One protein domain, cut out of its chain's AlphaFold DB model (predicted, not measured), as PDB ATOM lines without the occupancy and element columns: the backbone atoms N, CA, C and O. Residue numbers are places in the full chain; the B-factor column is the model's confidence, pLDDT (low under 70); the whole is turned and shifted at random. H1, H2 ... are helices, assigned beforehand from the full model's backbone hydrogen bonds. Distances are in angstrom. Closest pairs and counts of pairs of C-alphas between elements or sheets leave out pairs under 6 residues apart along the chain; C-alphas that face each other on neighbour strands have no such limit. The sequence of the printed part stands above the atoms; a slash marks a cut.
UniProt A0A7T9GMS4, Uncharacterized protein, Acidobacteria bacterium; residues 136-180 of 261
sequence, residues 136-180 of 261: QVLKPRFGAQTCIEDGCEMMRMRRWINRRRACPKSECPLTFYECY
ATOM      1  N   GLN A 136      26.576  35.202 -38.344       63.72
ATOM      2  CA  GLN A 136      25.206  34.920 -38.771       63.72
ATOM      3  C   GLN A 136      25.082  35.065 -40.305       63.72
ATOM      4  O   GLN A 136      25.229  36.159 -40.849       63.72
ATOM      5  N   VAL A 137      24.816  33.955 -41.009       66.56
ATOM      6  CA  VAL A 137      24.563  33.912 -42.469       66.56
ATOM      7  C   VAL A 137      23.056  33.920 -42.748       66.56
ATOM      8  O   VAL A 137      22.577  33.381 -43.740       66.56
ATOM      9  N   LEU A 138      22.263  34.517 -41.857       74.19
ATOM     10  CA  LEU A 138      20.839  34.682 -42.113       74.19
ATOM     11  C   LEU A 138      20.654  35.877 -43.042       74.19
ATOM     12  O   LEU A 138      20.907  37.023 -42.673       74.19
ATOM     13  N   LYS A 139      20.210  35.599 -44.267       76.25
ATOM     14  CA  LYS A 139      19.757  36.617 -45.211       76.25
ATOM     15  C   LYS A 139      18.244  36.488 -45.379       76.25
ATOM     16  O   LYS A 139      17.751  35.368 -45.503       76.25
ATOM     17  N   PRO A 140      17.494  37.601 -45.398       72.94
ATOM     18  CA  PRO A 140      16.081  37.546 -45.742       72.94
ATOM     19  C   PRO A 140      15.923  36.975 -47.157       72.94
ATOM     20  O   PRO A 140      16.651  37.370 -48.073       72.94
ATOM     21  N   ARG A 141      14.970  36.055 -47.339       82.88
ATOM     22  CA  ARG A 141      14.623  35.513 -48.657       82.88
ATOM     23  C   ARG A 141      14.116  36.647 -49.553       82.88
ATOM     24  O   ARG A 141      13.313  37.472 -49.117       82.88
ATOM     25  N   PHE A 142      14.582  36.688 -50.801       83.38
ATOM     26  CA  PHE A 142      14.097  37.662 -51.778       83.38
ATOM     27  C   PHE A 142      12.577  37.522 -51.951       83.38
ATOM     28  O   PHE A 142      12.078  36.413 -52.133       83.38
ATOM     29  N   GLY A 143      11.848  38.636 -51.841       83.56
ATOM     30  CA  GLY A 143      10.384  38.655 -51.939       83.56
ATOM     31  C   GLY A 143       9.633  38.068 -50.738       83.56
ATOM     32  O   GLY A 143       8.428  37.853 -50.840       83.56
ATOM     33  N   ALA A 144      10.297  37.797 -49.606       84.12
ATOM     34  CA  ALA A 144       9.596  37.379 -48.394       84.12
ATOM     35  C   ALA A 144       8.579  38.447 -47.962       84.12
ATOM     36  O   ALA A 144       8.928  39.624 -47.845       84.12
ATOM     37  N   GLN A 145       7.338  38.023 -47.711       82.38
ATOM     38  CA  GLN A 145       6.294  38.911 -47.210       82.38
ATOM     39  C   GLN A 145       6.716  39.505 -45.863       82.38
ATOM     40  O   GLN A 145       7.190  38.804 -44.966       82.38
ATOM     41  N   THR A 146       6.553  40.816 -45.723       77.75
ATOM     42  CA  THR A 146       6.689  41.498 -44.439       77.75
ATOM     43  C   THR A 146       5.367  41.397 -43.701       77.75
ATOM     44  O   THR A 146       4.338  41.809 -44.231       77.75
ATOM     45  N   CYS A 147       5.393  40.866 -42.483       82.75
ATOM     46  CA  CYS A 147       4.234  40.921 -41.604       82.75
ATOM     47  C   CYS A 147       3.914  42.395 -41.286       82.75
ATOM     48  O   CYS A 147       4.810  43.167 -40.935       82.75
ATOM     49  N   ILE A 148       2.648  42.765 -41.490       83.50
ATOM     50  CA  ILE A 148       2.107  44.123 -41.313       83.50
ATOM     51  C   ILE A 148       1.353  44.289 -39.991       83.50
ATOM     52  O   ILE A 148       0.797  45.351 -39.741       83.50
ATOM     53  N   GLU A 149       1.302  43.242 -39.165       91.38
ATOM     54  CA  GLU A 149       0.630  43.295 -37.870       91.38
ATOM     55  C   GLU A 149       1.361  44.251 -36.925       91.38
ATOM     56  O   GLU A 149       2.595  44.230 -36.807       91.38
ATOM     57  N   ASP A 150       0.585  45.075 -36.224       87.31
ATOM     58  CA  ASP A 150       1.112  45.922 -35.166       87.31
ATOM     59  C   ASP A 150       1.756  45.057 -34.078       87.31
ATOM     60  O   ASP A 150       1.183  44.084 -33.594       87.31
ATOM     61  N   GLY A 151       2.988  45.404 -33.704       85.69
ATOM     62  CA  GLY A 151       3.792  44.608 -32.774       85.69
ATOM     63  C   GLY A 151       4.628  43.505 -33.431       85.69
ATOM     64  O   GLY A 151       5.311  42.769 -32.721       85.69
ATOM     65  N   CYS A 152       4.657  43.403 -34.764       85.62
ATOM     66  CA  CYS A 152       5.516  42.432 -35.432       85.62
ATOM     67  C   CYS A 152       7.017  42.660 -35.147       85.62
ATOM     68  O   CYS A 152       7.626  43.669 -35.522       85.62
ATOM     69  N   GLU A 153       7.663  41.648 -34.567       88.44
ATOM     70  CA  GLU A 153       9.088  41.669 -34.223       88.44
ATOM     71  C   GLU A 153      10.013  41.365 -35.414       88.44
ATOM     72  O   GLU A 153      11.224  41.565 -35.318       88.44
ATOM     73  N   MET A 154       9.491  40.966 -36.579       85.06
ATOM     74  CA  MET A 154      10.319  40.594 -37.740       85.06
ATOM     75  C   MET A 154      11.235  41.731 -38.206       85.06
ATOM     76  O   MET A 154      12.396  41.503 -38.552       85.06
ATOM     77  N   MET A 155      10.763  42.981 -38.160       81.56
ATOM     78  CA  MET A 155      11.586  44.152 -38.486       81.56
ATOM     79  C   MET A 155      12.669  44.430 -37.432       81.56
ATOM     80  O   MET A 155      13.732  44.971 -37.755       81.56
ATOM     81  N   ARG A 156      12.424  44.079 -36.164       84.31
ATOM     82  CA  ARG A 156      13.417  44.167 -35.080       84.31
ATOM     83  C   ARG A 156      14.441  43.038 -35.201       84.31
ATOM     84  O   ARG A 156      15.634  43.331 -35.201       84.31
ATOM     85  N   MET A 157      14.000  41.806 -35.450       85.31
ATOM     86  CA  MET A 157      14.862  40.652 -35.722       85.31
ATOM     87  C   MET A 157      15.747  40.883 -36.948       85.31
ATOM     88  O   MET A 157      16.953  40.694 -36.863       85.31
ATOM     89  N   ARG A 158      15.202  41.385 -38.063       81.31
ATOM     90  CA  ARG A 158      15.989  41.704 -39.268       81.31
ATOM     91  C   ARG A 158      17.081  42.737 -38.985       81.31
ATOM     92  O   ARG A 158      18.210  42.586 -39.448       81.31
ATOM     93  N   ARG A 159      16.769  43.783 -38.209       81.31
ATOM     94  CA  ARG A 159      17.764  44.781 -37.777       81.31
ATOM     95  C   ARG A 159      18.817  44.176 -36.855       81.31
ATOM     96  O   ARG A 159      19.991  44.487 -37.017       81.31
ATOM     97  N   TRP A 160      18.411  43.335 -35.909       85.12
ATOM     98  CA  TRP A 160      19.323  42.624 -35.014       85.12
ATOM     99  C   TRP A 160      20.281  41.716 -35.796       85.12
ATOM    100  O   TRP A 160      21.494  41.844 -35.632       85.12
ATOM    101  N   ILE A 161      19.752  40.926 -36.735       80.38
ATOM    102  CA  ILE A 161      20.529  40.048 -37.618       80.38
ATOM    103  C   ILE A 161      21.579  40.847 -38.401       80.38
ATOM    104  O   ILE A 161      22.768  40.530 -38.393       80.38
ATOM    105  N   ASN A 162      21.166  41.961 -39.011       79.50
ATOM    106  CA  ASN A 162      22.064  42.810 -39.795       79.50
ATOM    107  C   ASN A 162      23.169  43.484 -38.961       79.50
ATOM    108  O   ASN A 162      24.216  43.822 -39.507       79.50
ATOM    109  N   ARG A 163      22.962  43.683 -37.650       80.50
ATOM    110  CA  ARG A 163      23.961  44.284 -36.746       80.50
ATOM    111  C   ARG A 163      25.076  43.317 -36.345       80.50
ATOM    112  O   ARG A 163      26.058  43.775 -35.771       80.50
ATOM    113  N   ARG A 164      24.938  42.013 -36.627       78.88
ATOM    114  CA  ARG A 164      25.918  40.962 -36.286       78.88
ATOM    115  C   ARG A 164      26.296  40.910 -34.794       78.88
ATOM    116  O   ARG A 164      27.400  40.495 -34.443       78.88
ATOM    117  N   ARG A 165      25.376  41.302 -33.909       84.00
ATOM    118  CA  ARG A 165      25.557  41.253 -32.450       84.00
ATOM    119  C   ARG A 165      24.801  40.081 -31.852       84.00
ATOM    120  O   ARG A 165      23.641  39.881 -32.194       84.00
ATOM    121  N   ALA A 166      25.404  39.383 -30.897       85.44
ATOM    122  CA  ALA A 166      24.750  38.271 -30.211       85.44
ATOM    123  C   ALA A 166      23.565  38.725 -29.350       85.44
ATOM    124  O   ALA A 166      22.615  37.971 -29.152       85.44
ATOM    125  N   CYS A 167      23.611  39.958 -28.845       85.75
ATOM    126  CA  CYS A 167      22.602  40.506 -27.952       85.75
ATOM    127  C   CYS A 167      21.762  41.590 -28.653       85.75
ATOM    128  O   CYS A 167      22.321  42.449 -29.342       85.75
ATOM    129  N   PRO A 168      20.430  41.611 -28.454       84.00
ATOM    130  CA  PRO A 168      19.571  42.660 -29.001       84.00
ATOM    131  C   PRO A 168      19.750  44.021 -28.304       84.00
ATOM    132  O   PRO A 168      19.385  45.048 -28.880       84.00
ATOM    133  N   LYS A 169      20.323  44.059 -27.089       87.62
ATOM    134  CA  LYS A 169      20.608  45.308 -26.364       87.62
ATOM    135  C   LYS A 169      21.769  46.057 -27.025       87.62
ATOM    136  O   LYS A 169      22.827  45.482 -27.269       87.62
ATOM    137  N   SER A 170      21.591  47.355 -27.272       81.44
ATOM    138  CA  SER A 170      22.554  48.209 -27.987       81.44
ATOM    139  C   SER A 170      23.896  48.397 -27.281       81.44
ATOM    140  O   SER A 170      24.881  48.714 -27.943       81.44
ATOM    141  N   GLU A 171      23.953  48.202 -25.967       88.44
ATOM    142  CA  GLU A 171      25.170  48.396 -25.165       88.44
ATOM    143  C   GLU A 171      25.992  47.119 -24.999       88.44
ATOM    144  O   GLU A 171      27.146  47.175 -24.593       88.44
ATOM    145  N   CYS A 172      25.428  45.957 -25.334       88.06
ATOM    146  CA  CYS A 172      26.161  44.710 -25.214       88.06
ATOM    147  C   CYS A 172      27.239  44.631 -26.314       88.06
ATOM    148  O   CYS A 172      26.894  44.753 -27.502       88.06
ATOM    149  N   PRO A 173      28.520  44.435 -25.944       88.94
ATOM    150  CA  PRO A 173      29.614  44.357 -26.906       88.94
ATOM    151  C   PRO A 173      29.704  42.987 -27.588       88.94
ATOM    152  O   PRO A 173      30.358  42.875 -28.618       88.94
ATOM    153  N   LEU A 174      29.029  41.966 -27.046       89.62
ATOM    154  CA  LEU A 174      29.170  40.586 -27.494       89.62
ATOM    155  C   LEU A 174      28.657  40.376 -28.925       89.62
ATOM    156  O   LEU A 174      27.518  40.710 -29.288       89.62
ATOM    157  N   THR A 175      29.500  39.755 -29.734       85.44
ATOM    158  CA  THR A 175      29.248  39.401 -31.130       85.44
ATOM    159  C   THR A 175      28.768  37.958 -31.256       85.44
ATOM    160  O   THR A 175      28.961  37.137 -30.361       85.44
ATOM    161  N   PHE A 176      28.142  37.607 -32.388       86.25
ATOM    162  CA  PHE A 176      27.765  36.206 -32.616       86.25
ATOM    163  C   PHE A 176      28.971  35.262 -32.638       86.25
ATOM    164  O   PHE A 176      28.842  34.124 -32.207       86.25
ATOM    165  N   TYR A 177      30.132  35.745 -33.088       84.25
ATOM    166  CA  TYR A 177      31.362  34.961 -33.137       84.25
ATOM    167  C   TYR A 177      31.831  34.529 -31.740       84.25
ATOM    168  O   TYR A 177      32.347  33.427 -31.589       84.25
ATOM    169  N   GLU A 178      31.632  35.382 -30.732       86.00
ATOM    170  CA  GLU A 178      32.031  35.119 -29.344       86.00
ATOM    171  C   GLU A 178      31.011  34.259 -28.592       86.00
ATOM    172  O   GLU A 178      31.388  33.486 -27.716       86.00
ATOM    173  N   CYS A 179      29.720  34.389 -28.917       88.44
ATOM    174  CA  CYS A 179      28.654  33.705 -28.178       88.44
ATOM    175  C   CYS A 179      28.178  32.399 -28.812       88.44
ATOM    176  O   CYS A 179      27.529  31.605 -28.136       88.44
ATOM    177  N   TYR A 180      28.419  32.197 -30.107       87.62
ATOM    178  CA  TYR A 180      27.873  31.069 -30.846       87.62
ATOM    179  C   TYR A 180      28.946  30.456 -31.726       87.62
ATOM    180  O   TYR A 180      29.661  31.150 -32.449       87.62
TER     181      TYR A 180
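This is residues 136 to 180 of the 261 residues of an uncharacterized protein of Acidobacteria bacterium (UniProt A0A7T9GMS4). This is a loose chain with little regular structure: a short helix, H1, lies in the middle, and a wide loop of residues 136 to 153 swings past one side of it and round one end, where residues 148 to 153 stick out. Beyond the other end of H1, residues 163 to 175 make a second loop that leads to the short helix H2. The printed part has 45 residues, with H1 then H2 and no named strand; the class is all helix, with 13 residues in named elements. The radius of gyration of the C-alphas is 12.1 A, and the spans are 32 by 22 by 12 A.

H1, residues 154 to 162, measures 12.1 A from C-alpha 154 at (10.319, 40.594, -37.740) to C-alpha 162. H2, residues 176 to 179, ends with C-alpha 179 at (28.654, 33.705, -28.178).

H1 and H2 are apart, joined by a long link of 13 residues. In H1 every O i to N i+4 pair is within hydrogen-bond range; H2 is too short for such a pair.

The C-alphas farthest apart, Glu 149 and Glu 178, are 33.5 A apart. The printed part has no cut; residues 136 to 137 have pLDDT under 70.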